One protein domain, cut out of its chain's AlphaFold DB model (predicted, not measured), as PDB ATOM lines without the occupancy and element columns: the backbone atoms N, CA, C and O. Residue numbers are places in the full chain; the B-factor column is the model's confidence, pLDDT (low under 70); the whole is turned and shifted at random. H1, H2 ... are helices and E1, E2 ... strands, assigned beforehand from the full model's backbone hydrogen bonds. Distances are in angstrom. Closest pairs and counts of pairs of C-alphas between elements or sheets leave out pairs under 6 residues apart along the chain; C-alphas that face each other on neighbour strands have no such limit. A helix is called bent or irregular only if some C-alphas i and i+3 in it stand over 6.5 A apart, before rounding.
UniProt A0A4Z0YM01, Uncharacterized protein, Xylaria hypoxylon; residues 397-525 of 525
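AT A GLANCE: This is residues 397 to 525 of the 525 residues of an uncharacterized protein of Xylaria hypoxylon (UniProt A0A4Z0YM01). A three-stranded sheet, E1 E2 E3, and a long bent helix, H5, reach toward opposite ends of the domain, with H2 in the middle between E1 and the first arm, H5a. H3 packs on the second arm, H5b, while H4 and short H1 pack on each other beside the sheet. The printed part has 129 residues, with three named strands followed by five named helices; the sheet order is E1 E2 E3, all antiparallel, and the class is mixed, helices and strands. It is compact, with a radius of gyration of the C-alphas of 15.9 A and spans of 53 by 38 by 29 A.

IN THESE COORDINATES: Find C-alpha 403 at (353.798, 428.665, 397.881), where E1, residues 403 to 409, begins. E2, residues 412 to 420, runs 24.1 A, and E3 is residues 426 to 432. Next come H1, residues 433 to 436, and H2, residues 439 to 454, 22.0 A long. H3 is residues 462 to 471 and H4 residues 475 to 484. H5, residues 495 to 524, was assigned as one helix by its hydrogen bonds, but it is bent: C-alphas 506 and 509 are 7.1 A apart. Arm H5a, residues 495 to 506, is 16.3 A long; arm H5b, residues 509 to 524, runs 23.1 A to C-alpha 524 at (386.253, 436.743, 385.356).

HOW THE PARTS SIT: Look first at the meander E1 E2 E3, each strand the antiparallel neighbour of the one before. In the hairpin of E1 and E2, N 409 and O 412 are 2.8 A apart; in that of E2 and E3, N 415 and O 431 are 2.7 A apart, both within hydrogen-bond range. H1 is on the sheet at a height of 5.9 A, over none of its strands. H2, H3 and H4 only graze the sheet; the closest C-alphas of E1 and H2 are those of Phe 403 and Tyr 448, at 6.1 A. H1 touches H4, closest at C-alphas 434 and 482, 5.9 A. H2 touches H5a, closest at C-alphas 446 and 501, 6.0 A, the same way at a steep tilt of 43 degrees. H4 and H5a only just touch, with 3 pairs of C-alphas within 8 A, closest at 475 and 505, 5.8 A. H3 touches residues 512 to 519 of H5b, closest at C-alphas 462 and 519, 6.4 A, opposite ways at a steep tilt of 40 degrees. H5a and H5b are not on the sheet. Every O i to N i+4 pair is within hydrogen-bond range in H2, H3, H4, H5a and H5b; H1 is too short for one.

THE WHOLE: The two C-alphas farthest apart are those of Asn 423 and Gln 524, 54.8 A. The printed part has no cut and no long link. Look for pLDDT under 70 at residues 397 to 401, 420 to 426 and 456 to 460; the mean of the printed part is 85.2.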
ATOM      1  N   TYR A 397     343.115 425.048 402.793       52.53
ATOM      2  CA  TYR A 397     344.566 425.166 402.760       52.53
ATOM      3  C   TYR A 397     345.165 423.972 403.489       52.53
ATOM      4  O   TYR A 397     344.873 423.734 404.668       52.53
ATOM      5  N   ASN A 398     346.016 423.222 402.792       47.22
ATOM      6  CA  ASN A 398     346.837 422.235 403.461       47.22
ATOM      7  C   ASN A 398     347.616 422.975 404.566       47.22
ATOM      8  O   ASN A 398     348.154 424.059 404.341       47.22
ATOM      9  N   LYS A 399     347.687 422.427 405.784       53.56
ATOM     10  CA  LYS A 399     348.528 423.017 406.845       53.56
ATOM     11  C   LYS A 399     350.009 423.083 406.424       53.56
ATOM     12  O   LYS A 399     350.759 423.854 407.012       53.56
ATOM     13  N   ARG A 400     350.387 422.296 405.408       52.25
ATOM     14  CA  ARG A 400     351.662 422.289 404.680       52.25
ATOM     15  C   ARG A 400     351.570 422.945 403.295       52.25
ATOM     16  O   ARG A 400     352.342 422.597 402.416       52.25
ATOM     17  N   ALA A 401     350.585 423.800 403.033       53.31
ATOM     18  CA  ALA A 401     350.510 424.503 401.759       53.31
ATOM     19  C   ALA A 401     351.750 425.388 401.626       53.31
ATOM     20  O   ALA A 401     351.929 426.350 402.376       53.31
ATOM     21  N   HIS A 402     352.616 425.000 400.703       70.31
ATOM     22  CA  HIS A 402     353.764 425.773 400.287       70.31
ATOM     23  C   HIS A 402     353.323 426.645 399.115       70.31
ATOM     24  O   HIS A 402     352.584 426.181 398.239       70.31
ATOM     25  N   PHE A 403     353.747 427.907 399.121       82.31
ATOM     26  CA  PHE A 403     353.798 428.665 397.881       82.31
ATOM     27  C   PHE A 403     354.795 427.951 396.975       82.31
ATOM     28  O   PHE A 403     355.881 427.584 397.424       82.31
ATOM     29  N   ILE A 404     354.372 427.658 395.755       83.62
ATOM     30  CA  ILE A 404     355.251 427.089 394.733       83.62
ATOM     31  C   ILE A 404     355.824 428.221 393.898       83.62
ATOM     32  O   ILE A 404     357.000 428.187 393.558       83.62
ATOM     33  N   ASP A 405     354.991 429.215 393.595       87.12
ATOM     34  CA  ASP A 405     355.343 430.280 392.672       87.12
ATOM     35  C   ASP A 405     354.633 431.586 393.034       87.12
ATOM     36  O   ASP A 405     353.543 431.560 393.621       87.12
ATOM     37  N   ILE A 406     355.244 432.715 392.685       90.69
ATOM     38  CA  ILE A 406     354.683 434.055 392.849       90.69
ATOM     39  C   ILE A 406     354.998 434.847 391.582       90.69
ATOM     40  O   ILE A 406     356.159 435.019 391.220       90.69
ATOM     41  N   LEU A 407     353.951 435.321 390.908       92.75
ATOM     42  CA  LEU A 407     354.038 435.904 389.571       92.75
ATOM     43  C   LEU A 407     353.187 437.171 389.471       92.75
ATOM     44  O   LEU A 407     352.170 437.313 390.159       92.75
ATOM     45  N   TRP A 408     353.570 438.047 388.548       91.00
ATOM     46  CA  TRP A 408     352.726 439.138 388.073       91.00
ATOM     47  C   TRP A 408     351.649 438.612 387.111       91.00
ATOM     48  O   TRP A 408     351.915 437.785 386.237       91.00
ATOM     49  N   ARG A 409     350.417 439.110 387.246       89.50
ATOM     50  CA  ARG A 409     349.315 438.925 386.293       89.50
ATOM     51  C   ARG A 409     348.684 440.291 386.024       89.50
ATOM     52  O   ARG A 409     347.704 440.669 386.660       89.50
ATOM     53  N   GLY A 410     349.269 441.023 385.077       91.25
ATOM     54  CA  GLY A 410     348.997 442.456 384.940       91.25
ATOM     55  C   GLY A 410     349.467 443.179 386.200       91.25
ATOM     56  O   GLY A 410     350.559 442.895 386.686       91.25
ATOM     57  N   ASP A 411     348.605 444.020 386.766       89.75
ATOM     58  CA  ASP A 411     348.890 444.762 388.003       89.75
ATOM     59  C   ASP A 411     348.639 443.932 389.277       89.75
ATOM     60  O   ASP A 411     348.848 444.401 390.397       89.75
ATOM     61  N   GLU A 412     348.162 442.691 389.134       92.12
ATOM     62  CA  GLU A 412     347.893 441.808 390.263       92.12
ATOM     63  C   GLU A 412     349.065 440.870 390.559       92.12
ATOM     64  O   GLU A 412     349.673 440.288 389.659       92.12
ATOM     65  N   ILE A 413     349.304 440.626 391.846       93.25
ATOM     66  CA  ILE A 413     350.211 439.573 392.303       93.25
ATOM     67  C   ILE A 413     349.400 438.302 392.557       93.25
ATOM     68  O   ILE A 413     348.469 438.288 393.374       93.25
ATOM     69  N   VAL A 414     349.780 437.212 391.891       92.81
ATOM     70  CA  VAL A 414     349.181 435.887 392.078       92.81
ATOM     71  C   VAL A 414     350.194 434.885 392.621       92.81
ATOM     72  O   VAL A 414     351.382 434.922 392.322       92.81
ATOM     73  N   CYS A 415     349.701 433.968 393.441       90.81
ATOM     74  CA  CYS A 415     350.460 432.954 394.149       90.81
ATOM     75  C   CYS A 415     349.994 431.563 393.737       90.81
ATOM     76  O   CYS A 415     348.830 431.205 393.933       90.81
ATOM     77  N   GLY A 416     350.919 430.766 393.223       89.12
ATOM     78  CA  GLY A 416     350.733 429.347 392.987       89.12
ATOM     79  C   GLY A 416     350.740 428.574 394.300       89.12
ATOM     80  O   GLY A 416     351.743 428.553 395.015       89.12
ATOM     81  N   VAL A 417     349.640 427.898 394.616       87.56
ATOM     82  CA  VAL A 417     349.470 427.141 395.859       87.56
ATOM     83  C   VAL A 417     348.989 425.722 395.610       87.56
ATOM     84  O   VAL A 417     348.154 425.460 394.744       87.56
ATOM     85  N   ILE A 418     349.493 424.798 396.429       80.81
ATOM     86  CA  ILE A 418     348.960 423.438 396.494       80.81
ATOM     87  C   ILE A 418     347.746 423.426 397.415       80.81
ATOM     88  O   ILE A 418     347.857 423.679 398.619       80.81
ATOM     89  N   ILE A 419     346.596 423.071 396.858       77.12
ATOM     90  CA  ILE A 419     345.336 422.976 397.578       77.12
ATOM     91  C   ILE A 419     344.907 421.511 397.672       77.12
ATOM     92  O   ILE A 419     345.030 420.731 396.723       77.12
ATOM     93  N   GLN A 420     344.409 421.122 398.848       65.81
ATOM     94  CA  GLN A 420     343.858 419.796 399.091       65.81
ATOM     95  C   GLN A 420     342.334 419.898 399.182       65.81
ATOM     96  O   GLN A 420     341.794 420.400 400.168       65.81
ATOM     97  N   ALA A 421     341.634 419.417 398.156       63.09
ATOM     98  CA  ALA A 421     340.182 419.314 398.206       63.09
ATOM     99  C   ALA A 421     339.755 418.079 399.028       63.09
ATOM    100  O   ALA A 421     340.452 417.055 399.015       63.09
ATOM    101  N   PRO A 422     338.627 418.150 399.762       49.88
ATOM    102  CA  PRO A 422     338.062 416.984 400.427       49.88
ATOM    103  C   PRO A 422     337.729 415.948 399.348       49.88
ATOM    104  O   PRO A 422     336.898 416.204 398.485       49.88
ATOM    105  N   ASN A 423     338.419 414.805 399.386       60.25
ATOM    106  CA  ASN A 423     338.299 413.658 398.470       60.25
ATOM    107  C   ASN A 423     339.141 413.678 397.174       60.25
ATOM    108  O   ASN A 423     339.077 412.707 396.425       60.25
ATOM    109  N   PHE A 424     339.992 414.683 396.922       56.78
ATOM    110  CA  PHE A 424     340.865 414.706 395.729       56.78
ATOM    111  C   PHE A 424     342.369 414.676 396.059       56.78
ATOM    112  O   PHE A 424     342.799 414.945 397.183       56.78
ATOM    113  N   LYS A 425     343.183 414.342 395.041       67.75
ATOM    114  CA  LYS A 425     344.652 414.497 395.054       67.75
ATOM    115  C   LYS A 425     345.032 415.975 395.235       67.75
ATOM    116  O   LYS A 425     344.217 416.859 394.999       67.75
ATOM    117  N   LEU A 426     346.277 416.230 395.650       68.62
ATOM    118  CA  LEU A 426     346.844 417.581 395.693       68.62
ATOM    119  C   LEU A 426     346.652 418.251 394.325       68.62
ATOM    120  O   LEU A 426     347.084 417.709 393.310       68.62
ATOM    121  N   THR A 427     345.973 419.392 394.318       74.19
ATOM    122  CA  THR A 427     345.734 420.213 393.125       74.19
ATOM    123  C   THR A 427     346.541 421.496 393.229       74.19
ATOM    124  O   THR A 427     346.884 421.923 394.331       74.19
ATOM    125  N   TYR A 428     346.863 422.097 392.091       81.19
ATOM    126  CA  TYR A 428     347.581 423.362 392.018       81.19
ATOM    127  C   TYR A 428     346.651 424.459 391.504       81.19
ATOM    128  O   TYR A 428     345.854 424.218 390.599       81.19
ATOM    129  N   SER A 429     346.732 425.650 392.092       83.81
ATOM    130  CA  SER A 429     345.927 426.803 391.689       83.81
ATOM    131  C   SER A 429     346.699 428.098 391.905       83.81
ATOM    132  O   SER A 429     347.454 428.208 392.869       83.81
ATOM    133  N   PHE A 430     346.463 429.086 391.044       87.50
ATOM    134  CA  PHE A 430     346.911 430.460 391.256       87.50
ATOM    135  C   PHE A 430     345.817 431.270 391.956       87.50
ATOM    136  O   PHE A 430     344.674 431.326 391.495       87.50
ATOM    137  N   GLU A 431     346.176 431.909 393.067       88.38
ATOM    138  CA  GLU A 431     345.303 432.782 393.854       88.38
ATOM    139  C   GLU A 431     345.873 434.193 393.944       88.38
ATOM    140  O   GLU A 431     347.076 434.358 394.104       88.38
ATOM    141  N   ASN A 432     345.017 435.213 393.946       92.19
ATOM    142  CA  ASN A 432     345.448 436.581 394.231       92.19
ATOM    143  C   ASN A 432     346.046 436.690 395.654       92.19
ATOM    144  O   ASN A 432     345.498 436.120 396.606       92.19
ATOM    145  N   ILE A 433     347.150 437.435 395.799       91.75
ATOM    146  CA  ILE A 433     347.902 437.602 397.056       91.75
ATOM    147  C   ILE A 433     347.036 438.118 398.213       91.75
ATOM    148  O   ILE A 433     347.234 437.733 399.366       91.75
ATOM    149  N   SER A 434     346.022 438.934 397.913       90.38
ATOM    150  CA  SER A 434     345.112 439.511 398.907       90.38
ATOM    151  C   SER A 434     344.380 438.451 399.734       90.38
ATOM    152  O   SER A 434     344.093 438.658 400.912       90.38
ATOM    153  N   ARG A 435     344.157 437.257 399.169       85.44
ATOM    154  CA  ARG A 435     343.537 436.120 399.871       85.44
ATOM    155  C   ARG A 435     344.399 435.589 401.019       85.44
ATOM    156  O   ARG A 435     343.897 434.898 401.906       85.44
ATOM    157  N   PHE A 436     345.684 435.929 401.027       87.69
ATOM    158  CA  PHE A 436     346.652 435.558 402.053       87.69
ATOM    159  C   PHE A 436     346.961 436.699 403.020       87.69
ATOM    160  O   PHE A 436     347.924 436.588 403.780       87.69
ATOM    161  N   ALA A 437     346.141 437.756 403.044       90.44
ATOM    162  CA  ALA A 437     346.255 438.882 403.969       90.44
ATOM    163  C   ALA A 437     345.849 438.510 405.409       90.44
ATOM    164  O   ALA A 437     344.963 439.089 406.029       90.44
ATOM    165  N   ASN A 438     346.523 437.497 405.951       90.25
ATOM    166  CA  ASN A 438     346.487 437.073 407.340       90.25
ATOM    167  C   ASN A 438     347.900 436.645 407.778       90.25
ATOM    168  O   ASN A 438     348.746 436.289 406.956       90.25
ATOM    169  N   TRP A 439     348.167 436.634 409.086       90.75
ATOM    170  CA  TRP A 439     349.517 436.372 409.610       90.75
ATOM    171  C   TRP A 439     350.083 434.996 409.260       90.75
ATOM    172  O   TRP A 439     351.298 434.830 409.178       90.75
ATOM    173  N   LYS A 440     349.218 434.010 409.014       88.94
ATOM    174  CA  LYS A 440     349.651 432.683 408.576       88.94
ATOM    175  C   LYS A 440     350.089 432.682 407.111       88.94
ATOM    176  O   LYS A 440     351.074 432.026 406.783       88.94
ATOM    177  N   GLY A 441     349.398 433.438 406.257       88.88
ATOM    178  CA  GLY A 441     349.813 433.713 404.883       88.88
ATOM    179  C   GLY A 441     351.186 434.382 404.840       88.88
ATOM    180  O   GLY A 441     352.094 433.845 404.212       88.88
ATOM    181  N   VAL A 442     351.376 435.454 405.618       90.94
ATOM    182  CA  VAL A 442     352.671 436.155 405.755       90.94
ATOM    183  C   VAL A 442     353.782 435.211 406.221       90.94
ATOM    184  O   VAL A 442     354.863 435.185 405.640       90.94
ATOM    185  N   GLN A 443     353.521 434.365 407.223       91.62
ATOM    186  CA  GLN A 443     354.504 433.379 407.682       91.62
ATOM    187  C   GLN A 443     354.891 432.372 406.585       91.62
ATOM    188  O   GLN A 443     356.045 431.950 406.507       91.62
ATOM    189  N   ASN A 444     353.938 431.956 405.752       89.69
ATOM    190  CA  ASN A 444     354.206 431.045 404.644       89.69
ATOM    191  C   ASN A 444     354.976 431.737 403.505       89.69
ATOM    192  O   ASN A 444     355.858 431.105 402.928       89.69
ATOM    193  N   LEU A 445     354.698 433.017 403.228       91.38
ATOM    194  CA  LEU A 445     355.447 433.830 402.262       91.38
ATOM    195  C   LEU A 445     356.897 434.008 402.717       91.38
ATOM    196  O   LEU A 445     357.818 433.764 401.944       91.38
ATOM    197  N   TYR A 446     357.110 434.313 404.000       93.19
ATOM    198  CA  TYR A 446     358.450 434.356 404.586       93.19
ATOM    199  C   TYR A 446     359.207 433.042 404.359       93.19
ATOM    200  O   TYR A 446     360.339 433.052 403.889       93.19
ATOM    201  N   LYS A 447     358.579 431.891 404.643       91.12
ATOM    202  CA  LYS A 447     359.205 430.576 404.428       91.12
ATOM    203  C   LYS A 447     359.551 430.325 402.963       91.12
ATOM    204  O   LYS A 447     360.596 429.740 402.702       91.12
ATOM    205  N   TYR A 448     358.689 430.740 402.036       90.62
ATOM    206  CA  TYR A 448     358.935 430.613 400.601       90.62
ATOM    207  C   TYR A 448     360.211 431.353 400.194       90.62
ATOM    208  O   TYR A 448     361.158 430.714 399.738       90.62
ATOM    209  N   PHE A 449     360.291 432.656 400.470       90.38
ATOM    210  CA  PHE A 449     361.469 433.455 400.129       90.38
ATOM    211  C   PHE A 449     362.715 433.035 400.903       90.38
ATOM    212  O   PHE A 449     363.796 432.954 400.331       90.38
ATOM    213  N   ASN A 450     362.586 432.708 402.190       89.44
ATOM    214  CA  ASN A 450     363.720 432.261 402.991       89.44
ATOM    215  C   ASN A 450     364.301 430.940 402.464       89.44
ATOM    216  O   ASN A 450     365.519 430.784 402.430       89.44
ATOM    217  N   ASN A 451     363.452 430.002 402.033       87.38
ATOM    218  CA  ASN A 451     363.912 428.778 401.381       87.38
ATOM    219  C   ASN A 451     364.535 429.091 400.019       87.38
ATOM    220  O   ASN A 451     365.607 428.586 399.717       87.38
ATOM    221  N   TYR A 452     363.905 429.947 399.220       83.94
ATOM    222  CA  TYR A 452     364.417 430.313 397.904       83.94
ATOM    223  C   TYR A 452     365.823 430.939 397.982       83.94
ATOM    224  O   TYR A 452     366.737 430.549 397.257       83.94
ATOM    225  N   LEU A 453     366.015 431.853 398.934       83.75
ATOM    226  CA  LEU A 453     367.252 432.606 399.107       83.75
ATOM    227  C   LEU A 453     368.363 431.821 399.819       83.75
ATOM    228  O   LEU A 453     369.531 432.026 399.505       83.75
ATOM    229  N   ASN A 454     368.040 430.946 400.781       83.00
ATOM    230  CA  ASN A 454     369.056 430.300 401.630       83.00
ATOM    231  C   ASN A 454     369.276 428.810 401.353       83.00
ATOM    232  O   ASN A 454     370.228 428.236 401.875       83.00
ATOM    233  N   HIS A 455     368.395 428.133 400.616       78.50
ATOM    234  CA  HIS A 455     368.446 426.676 400.566       78.50
ATOM    235  C   HIS A 455     369.522 426.181 399.575       78.50
ATOM    236  O   HIS A 455     369.437 426.470 398.377       78.50
ATOM    237  N   PRO A 456     370.511 425.389 400.037       65.94
ATOM    238  CA  PRO A 456     371.661 424.977 399.227       65.94
ATOM    239  C   PRO A 456     371.300 423.968 398.127       65.94
ATOM    240  O   PRO A 456     372.010 423.862 397.133       65.94
ATOM    241  N   TYR A 457     370.181 423.246 398.267       56.88
ATOM    242  CA  TYR A 457     369.757 422.235 397.287       56.88
ATOM    243  C   TYR A 457     369.003 422.797 396.081       56.88
ATOM    244  O   TYR A 457     368.774 422.060 395.126       56.88
ATOM    245  N   TYR A 458     368.621 424.077 396.088       58.69
ATOM    246  CA  TYR A 458     368.209 424.721 394.844       58.69
ATOM    247  C   TYR A 458     369.485 425.051 394.068       58.69
ATOM    248  O   TYR A 458     369.957 426.189 394.076       58.69
ATOM    249  N   GLN A 459     370.045 424.025 393.413       52.47
ATOM    250  CA  GLN A 459     371.173 424.081 392.468       52.47
ATOM    251  C   GLN A 459     370.813 424.839 391.178       52.47
ATOM    252  O   GLN A 459     371.351 424.585 390.103       52.47
ATOM    253  N   HIS A 460     369.868 425.767 391.260       62.47
ATOM    254  CA  HIS A 460     369.667 426.741 390.216       62.47
ATOM    255  C   HIS A 460     370.952 427.554 390.095       62.47
ATOM    256  O   HIS A 460     371.504 428.013 391.099       62.47
ATOM    257  N   THR A 461     371.436 427.705 388.864       81.88
ATOM    258  CA  THR A 461     372.560 428.590 388.565       81.88
ATOM    259  C   THR A 461     372.285 429.961 389.185       81.88
ATOM    260  O   THR A 461     371.136 430.401 389.236       81.88
ATOM    261  N   ILE A 462     373.321 430.653 389.666       85.50
ATOM    262  CA  ILE A 462     373.192 432.001 390.253       85.50
ATOM    263  C   ILE A 462     372.367 432.926 389.338       85.50
ATOM    264  O   ILE A 462     371.514 433.667 389.817       85.50
ATOM    265  N   LYS A 463     372.515 432.770 388.012       84.38
ATOM    266  CA  LYS A 463     371.685 433.428 386.990       84.38
ATOM    267  C   LYS A 463     370.182 433.215 387.177       84.38
ATOM    268  O   LYS A 463     369.426 434.166 387.068       84.38
ATOM    269  N   HIS A 464     369.737 431.993 387.444       82.81
ATOM    270  CA  HIS A 464     368.316 431.693 387.611       82.81
ATOM    271  C   HIS A 464     367.761 432.240 388.934       82.81
ATOM    272  O   HIS A 464     366.615 432.679 388.976       82.81
ATOM    273  N   LYS A 465     368.585 432.284 389.993       85.56
ATOM    274  CA  LYS A 465     368.218 432.964 391.248       85.56
ATOM    275  C   LYS A 465     368.025 434.462 391.046       85.56
ATOM    276  O   LYS A 465     367.041 435.010 391.529       85.56
ATOM    277  N   LEU A 466     368.939 435.094 390.311       87.31
ATOM    278  CA  LEU A 466     368.820 436.502 389.936       87.31
ATOM    279  C   LEU A 466     367.577 436.745 389.088       87.31
ATOM    280  O   LEU A 466     366.780 437.595 389.456       87.31
ATOM    281  N   LEU A 467     367.367 435.939 388.042       85.06
ATOM    282  CA  LEU A 467     366.214 436.059 387.149       85.06
ATOM    283  C   LEU A 467     364.890 436.077 387.920       85.06
ATOM    284  O   LEU A 467     364.086 436.982 387.741       85.06
ATOM    285  N   ILE A 468     364.683 435.120 388.827       82.19
ATOM    286  CA  ILE A 468     363.454 435.064 389.628       82.19
ATOM    287  C   ILE A 468     363.356 436.264 390.573       82.19
ATOM    288  O   ILE A 468     362.284 436.838 390.709       82.19
ATOM    289  N   LEU A 469     364.451 436.689 391.209       84.81
ATOM    290  CA  LEU A 469     364.422 437.857 392.098       84.81
ATOM    291  C   LEU A 469     364.160 439.176 391.361       84.81
ATOM    292  O   LEU A 469     363.665 440.110 391.990       84.81
ATOM    293  N   THR A 470     364.485 439.253 390.068       85.62
ATOM    294  CA  THR A 470     364.267 440.443 389.236       85.62
ATOM    295  C   THR A 470     362.942 440.424 388.476       85.62
ATOM    296  O   THR A 470     362.378 441.486 388.231       85.62
ATOM    297  N   GLU A 471     362.441 439.249 388.084       86.69
ATOM    298  CA  GLU A 471     361.234 439.114 387.251       86.69
ATOM    299  C   GLU A 471     359.967 438.776 388.055       86.69
ATOM    300  O   GLU A 471     358.856 439.060 387.599       86.69
ATOM    301  N   SER A 472     360.098 438.201 389.254       90.44
ATOM    302  CA  SER A 472     358.960 437.921 390.136       90.44
ATOM    303  C   SER A 472     358.661 439.096 391.079       90.44
ATOM    304  O   SER A 472     359.553 439.879 391.405       90.44
ATOM    305  N   PRO A 473     357.416 439.209 391.584       93.94
ATOM    306  CA  PRO A 473     357.065 440.187 392.608       93.94
ATOM    307  C   PRO A 473     357.987 440.082 393.825       93.94
ATOM    308  O   PRO A 473     358.130 439.013 394.430       93.94
ATOM    309  N   SER A 474     358.590 441.205 394.209       93.56
ATOM    310  CA  SER A 474     359.477 441.262 395.361       93.56
ATOM    311  C   SER A 474     358.699 441.113 396.676       93.56
ATOM    312  O   SER A 474     357.516 441.460 396.757       93.56
ATOM    313  N   PRO A 475     359.349 440.668 397.766       94.31
ATOM    314  CA  PRO A 475     358.841 440.836 399.121       94.31
ATOM    315  C   PRO A 475     358.253 442.230 399.399       94.31
ATOM    316  O   PRO A 475     357.212 442.316 400.051       94.31
ATOM    317  N   LYS A 476     358.865 443.305 398.878       94.94
ATOM    318  CA  LYS A 476     358.359 444.682 399.019       94.94
ATOM    319  C   LYS A 476     357.052 444.905 398.258       94.94
ATOM    320  O   LYS A 476     356.118 445.454 398.841       94.94
ATOM    321  N   ASP A 477     356.948 444.423 397.021       94.69
ATOM    322  CA  ASP A 477     355.714 444.497 396.221       94.69
ATOM    323  C   ASP A 477     354.574 443.741 396.905       94.69
ATOM    324  O   ASP A 477     353.444 444.219 397.001       94.69
ATOM    325  N   ILE A 478     354.888 442.568 397.459       94.12
ATOM    326  CA  ILE A 478     353.939 441.745 398.204       94.12
ATOM    327  C   ILE A 478     353.502 442.446 399.493       94.12
ATOM    328  O   ILE A 478     352.309 442.459 399.789       94.12
ATOM    329  N   ASP A 479     354.419 443.042 400.263       94.69
ATOM    330  CA  ASP A 479     354.059 443.800 401.471       94.69
ATOM    331  C   ASP A 479     353.177 445.008 401.128       94.69
ATOM    332  O   ASP A 479     352.173 445.238 401.803       94.69
ATOM    333  N   ALA A 480     353.486 445.727 400.045       94.75
ATOM    334  CA  ALA A 480     352.663 446.829 399.552       94.75
ATOM    335  C   ALA A 480     351.252 446.355 399.163       94.75
ATOM    336  O   ALA A 480     350.262 446.915 399.641       94.75
ATOM    337  N   ALA A 481     351.144 445.274 398.383       92.88
ATOM    338  CA  ALA A 481     349.864 444.693 397.984       92.88
ATOM    339  C   ALA A 481     349.050 444.200 399.192       92.88
ATOM    340  O   ALA A 481     347.846 444.440 399.281       92.88
ATOM    341  N   LEU A 482     349.701 443.555 400.164       92.69
ATOM    342  CA  LEU A 482     349.058 443.091 401.391       92.69
ATOM    343  C   LEU A 482     348.573 444.255 402.265       92.69
ATOM    344  O   LEU A 482     347.467 444.183 402.803       92.69
ATOM    345  N   ARG A 483     349.344 445.344 402.382       93.50
ATOM    346  CA  ARG A 483     348.914 446.572 403.076       93.50
ATOM    347  C   ARG A 483     347.726 447.229 402.393       93.50
ATOM    348  O   ARG A 483     346.798 447.632 403.091       93.50
ATOM    349  N   ALA A 484     347.731 447.287 401.062       91.81
ATOM    350  CA  ALA A 484     346.654 447.883 400.276       91.81
ATOM    351  C   ALA A 484     345.295 447.202 400.522       91.81
ATOM    352  O   ALA A 484     344.260 447.855 400.440       91.81
ATOM    353  N   THR A 485     345.280 445.919 400.906       89.12
ATOM    354  CA  THR A 485     344.027 445.228 401.266       89.12
ATOM    355  C   THR A 485     343.346 445.787 402.520       89.12
ATOM    356  O   THR A 485     342.152 445.570 402.710       89.12
ATOM    357  N   GLY A 486     344.096 446.420 403.430       89.75
ATOM    358  CA  GLY A 486     343.604 446.823 404.752       89.75
ATOM    359  C   GLY A 486     343.234 445.661 405.693       89.75
ATOM    360  O   GLY A 486     342.824 445.900 406.828       89.75
ATOM    361  N   LEU A 487     343.397 444.402 405.265       81.69
ATOM    362  CA  LEU A 487     342.979 443.217 406.026       81.69
ATOM    363  C   LEU A 487     343.989 442.819 407.117       81.69
ATOM    364  O   LEU A 487     343.626 442.181 408.108       81.69
ATOM    365  N   LEU A 488     345.257 443.223 406.977       86.12
ATOM    366  CA  LEU A 488     346.300 442.991 407.977       86.12
ATOM    367  C   LEU A 488     346.376 444.136 408.988       86.12
ATOM    368  O   LEU A 488     346.817 445.244 408.686       86.12
ATOM    369  N   ASN A 489     346.045 443.845 410.244       87.25
ATOM    370  CA  ASN A 489     346.258 444.789 411.335       87.25
ATOM    371  C   ASN A 489     347.689 444.683 411.884       87.25
ATOM    372  O   ASN A 489     347.940 443.941 412.837       87.25
ATOM    373  N   TYR A 490     348.617 445.458 411.317       86.12
ATOM    374  CA  TYR A 490     350.027 445.489 411.733       86.12
ATOM    375  C   TYR A 490     350.233 445.880 413.208       86.12
ATOM    376  O   TYR A 490     351.208 445.450 413.817       86.12
ATOM    377  N   LYS A 491     349.300 446.617 413.829       86.75
ATOM    378  CA  LYS A 491     349.371 446.944 415.267       86.75
ATOM    379  C   LYS A 491     349.135 445.721 416.156       86.75
ATOM    380  O   LYS A 491     349.607 445.683 417.286       86.75
ATOM    381  N   LYS A 492     348.412 444.719 415.649       90.50
ATOM    382  CA  LYS A 492     348.134 443.441 416.326       90.50
ATOM    383  C   LYS A 492     348.997 442.297 415.781       90.50
ATOM    384  O   LYS A 492     348.635 441.130 415.922       90.50
ATOM    385  N   ALA A 493     350.106 442.614 415.114       88.56
ATOM    386  CA  ALA A 493     350.963 441.609 414.509       88.56
ATOM    387  C   ALA A 493     351.652 440.730 415.565       88.56
ATOM    388  O   ALA A 493     352.195 441.255 416.542       88.56
ATOM    389  N   PRO A 494     351.726 439.402 415.359       93.38
ATOM    390  CA  PRO A 494     352.636 438.561 416.119       93.38
ATOM    391  C   PRO A 494     354.077 439.045 415.905       93.38
ATOM    392  O   PRO A 494     354.597 438.954 414.790       93.38
ATOM    393  N   LYS A 495     354.717 439.552 416.970       92.81
ATOM    394  CA  LYS A 495     356.040 440.210 416.914       92.81
ATOM    395  C   LYS A 495     357.071 439.408 416.116       92.81
ATOM    396  O   LYS A 495     357.707 439.964 415.232       92.81
ATOM    397  N   LEU A 496     357.170 438.102 416.371       93.12
ATOM    398  CA  LEU A 496     358.146 437.227 415.714       93.12
ATOM    399  C   LEU A 496     357.943 437.137 414.190       93.12
ATOM    400  O   LEU A 496     358.912 437.156 413.433       93.12
ATOM    401  N   ILE A 497     356.688 437.051 413.731       91.25
ATOM    402  CA  ILE A 497     356.367 436.961 412.296       91.25
ATOM    403  C   ILE A 497     356.673 438.295 411.622       91.25
ATOM    404  O   ILE A 497     357.296 438.310 410.565       91.25
ATOM    405  N   LEU A 498     356.271 439.405 412.250       91.62
ATOM    406  CA  LEU A 498     356.516 440.738 411.711       91.62
ATOM    407  C   LEU A 498     358.012 441.050 411.627       91.62
ATOM    408  O   LEU A 498     358.455 441.534 410.596       91.62
ATOM    409  N   GLN A 499     358.784 440.722 412.666       94.75
ATOM    410  CA  GLN A 499     360.239 440.887 412.667       94.75
ATOM    411  C   GLN A 499     360.893 440.068 411.554       94.75
ATOM    412  O   GLN A 499     361.655 440.617 410.772       94.75
ATOM    413  N   SER A 500     360.541 438.784 411.424       94.38
ATOM    414  CA  SER A 500     361.090 437.921 410.365       94.38
ATOM    415  C   SER A 500     360.777 438.465 408.967       94.38
ATOM    416  O   SER A 500     361.639 438.486 408.092       94.38
ATOM    417  N   TRP A 501     359.544 438.939 408.763       94.56
ATOM    418  CA  TRP A 501     359.123 439.548 407.506       94.56
ATOM    419  C   TRP A 501     359.864 440.862 407.227       94.56
ATOM    420  O   TRP A 501     360.380 441.042 406.134       94.56
ATOM    421  N   GLN A 502     360.001 441.744 408.220       94.00
ATOM    422  CA  GLN A 502     360.758 442.994 408.092       94.00
ATOM    423  C   GLN A 502     362.242 442.756 407.802       94.00
ATOM    424  O   GLN A 502     362.805 443.439 406.953       94.00
ATOM    425  N   THR A 503     362.865 441.766 408.447       94.62
ATOM    426  CA  THR A 503     364.243 441.374 408.134       94.62
ATOM    427  C   THR A 503     364.368 440.959 406.674       94.62
ATOM    428  O   THR A 503     365.274 441.424 405.995       94.62
ATOM    429  N   LEU A 504     363.434 440.151 406.157       93.62
ATOM    430  CA  LEU A 504     363.428 439.755 404.748       93.62
ATOM    431  C   LEU A 504     363.276 440.959 403.800       93.62
ATOM    432  O   LEU A 504     363.984 441.022 402.799       93.62
ATOM    433  N   LEU A 505     362.387 441.909 404.116       93.06
ATOM    434  CA  LEU A 505     362.191 443.132 403.321       93.06
ATOM    435  C   LEU A 505     363.463 443.986 403.246       93.06
ATOM    436  O   LEU A 505     363.765 444.545 402.195       93.06
ATOM    437  N   ASN A 506     364.196 444.072 404.356       92.38
ATOM    438  CA  ASN A 506     365.419 444.866 404.454       92.38
ATOM    439  C   ASN A 506     366.630 444.160 403.823       92.38
ATOM    440  O   ASN A 506     367.503 444.819 403.270       92.38
ATOM    441  N   ASP A 507     366.686 442.829 403.891       91.75
ATOM    442  CA  ASP A 507     367.818 442.039 403.393       91.75
ATOM    443  C   ASP A 507     367.752 441.745 401.886       91.75
ATOM    444  O   ASP A 507     368.738 441.268 401.323       91.75
ATOM    445  N   GLN A 508     366.615 441.980 401.224       88.94
ATOM    446  CA  GLN A 508     366.431 441.587 399.826       88.94
ATOM    447  C   GLN A 508     367.451 442.247 398.890       88.94
ATOM    448  O   GLN A 508     368.132 441.539 398.150       88.94
ATOM    449  N   ASP A 509     367.571 443.576 398.931       88.69
ATOM    450  CA  ASP A 509     368.456 444.312 398.020       88.69
ATOM    451  C   ASP A 509     369.920 443.906 398.244       88.69
ATOM    452  O   ASP A 509     370.661 443.688 397.288       88.69
ATOM    453  N   ARG A 510     370.316 443.712 399.515       93.00
ATOM    454  CA  ARG A 510     371.656 443.229 399.877       93.00
ATOM    455  C   ARG A 510     371.943 441.870 399.236       93.00
ATOM    456  O   ARG A 510     373.002 441.681 398.655       93.00
ATOM    457  N   ARG A 511     370.989 440.936 399.302       89.00
ATOM    458  CA  ARG A 511     371.136 439.589 398.723       89.00
ATOM    459  C   ARG A 511     371.175 439.597 397.198       89.00
ATOM    460  O   ARG A 511     371.877 438.776 396.619       89.00
ATOM    461  N   ILE A 512     370.423 440.489 396.549       87.75
ATOM    462  CA  ILE A 512     370.501 440.667 395.093       87.75
ATOM    463  C   ILE A 512     371.906 441.147 394.720       87.75
ATOM    464  O   ILE A 512     372.552 440.497 393.905       87.75
ATOM    465  N   ALA A 513     372.423 442.175 395.399       91.50
ATOM    466  CA  ALA A 513     373.772 442.684 395.160       91.50
ATOM    467  C   ALA A 513     374.864 441.617 395.398       91.50
ATOM    468  O   ALA A 513     375.785 441.481 394.597       91.50
ATOM    469  N   GLU A 514     374.744 440.807 396.458       92.50
ATOM    470  CA  GLU A 514     375.651 439.676 396.725       92.50
ATOM    471  C   GLU A 514     375.639 438.643 395.578       92.50
ATOM    472  O   GLU A 514     376.692 438.153 395.160       92.50
ATOM    473  N   LEU A 515     374.457 438.316 395.040       89.75
ATOM    474  CA  LEU A 515     374.316 437.381 393.918       89.75
ATOM    475  C   LEU A 515     374.853 437.962 392.605       89.75
ATOM    476  O   LEU A 515     375.473 437.224 391.838       89.75
ATOM    477  N   GLU A 516     374.632 439.252 392.343       91.75
ATOM    478  CA  GLU A 516     375.173 439.958 391.175       91.75
ATOM    479  C   GLU A 516     376.701 439.985 391.207       91.75
ATOM    480  O   GLU A 516     377.332 439.618 390.215       91.75
ATOM    481  N   GLN A 517     377.292 440.317 392.358       95.00
ATOM    482  CA  GLN A 517     378.742 440.296 392.540       95.00
ATOM    483  C   GLN A 517     379.306 438.890 392.320       95.00
ATOM    484  O   GLN A 517     380.232 438.712 391.536       95.00
ATOM    485  N   THR A 518     378.688 437.870 392.928       92.06
ATOM    486  CA  THR A 518     379.120 436.474 392.749       92.06
ATOM    487  C   THR A 518     379.040 436.047 391.278       92.06
ATOM    488  O   THR A 518     379.882 435.294 390.792       92.06
ATOM    489  N   LEU A 519     378.016 436.501 390.547       91.56
ATOM    490  CA  LEU A 519     377.884 436.214 389.122       91.56
ATOM    491  C   LEU A 519     378.986 436.888 388.300       91.56
ATOM    492  O   LEU A 519     379.430 436.300 387.317       91.56
ATOM    493  N   GLU A 520     379.393 438.101 388.663       94.00
ATOM    494  CA  GLU A 520     380.453 438.832 387.970       94.00
ATOM    495  C   GLU A 520     381.832 438.222 388.234       94.00
ATOM    496  O   GLU A 520     382.575 437.979 387.284       94.00
ATOM    497  N   ASP A 521     382.123 437.848 389.482       94.19
ATOM    498  CA  ASP A 521     383.355 437.144 389.852       94.19
ATOM    499  C   ASP A 521     383.502 435.830 389.060       94.19
ATOM    500  O   ASP A 521     384.574 435.506 388.553       94.19
ATOM    501  N   LEU A 522     382.397 435.096 388.868       90.31
ATOM    502  CA  LEU A 522     382.365 433.865 388.069       90.31
ATOM    503  C   LEU A 522     382.556 434.075 386.561       90.31
ATOM    504  O   LEU A 522     382.828 433.101 385.869       90.31
ATOM    505  N   LYS A 523     382.367 435.290 386.027       90.62
ATOM    506  CA  LYS A 523     382.660 435.592 384.613       90.62
ATOM    507  C   LYS A 523     384.127 435.949 384.380       90.62
ATOM    508  O   LYS A 523     384.561 435.929 383.232       90.62
ATOM    509  N   GLN A 524     384.840 436.359 385.429       94.50
ATOM    510  CA  GLN A 524     386.253 436.743 385.356       94.50
ATOM    511  C   GLN A 524     387.198 435.539 385.481       94.50
ATOM    512  O   GLN A 524     388.352 435.632 385.062       94.50
ATOM    513  N   LEU A 525     386.704 434.435 386.050       88.56
ATOM    514  CA  LEU A 525     387.335 433.111 386.052       88.56
ATOM    515  C   LEU A 525     387.112 432.401 384.713       88.56
ATOM    516  O   LEU A 525     388.067 431.728 384.261       88.56
TER     517      LEU A 525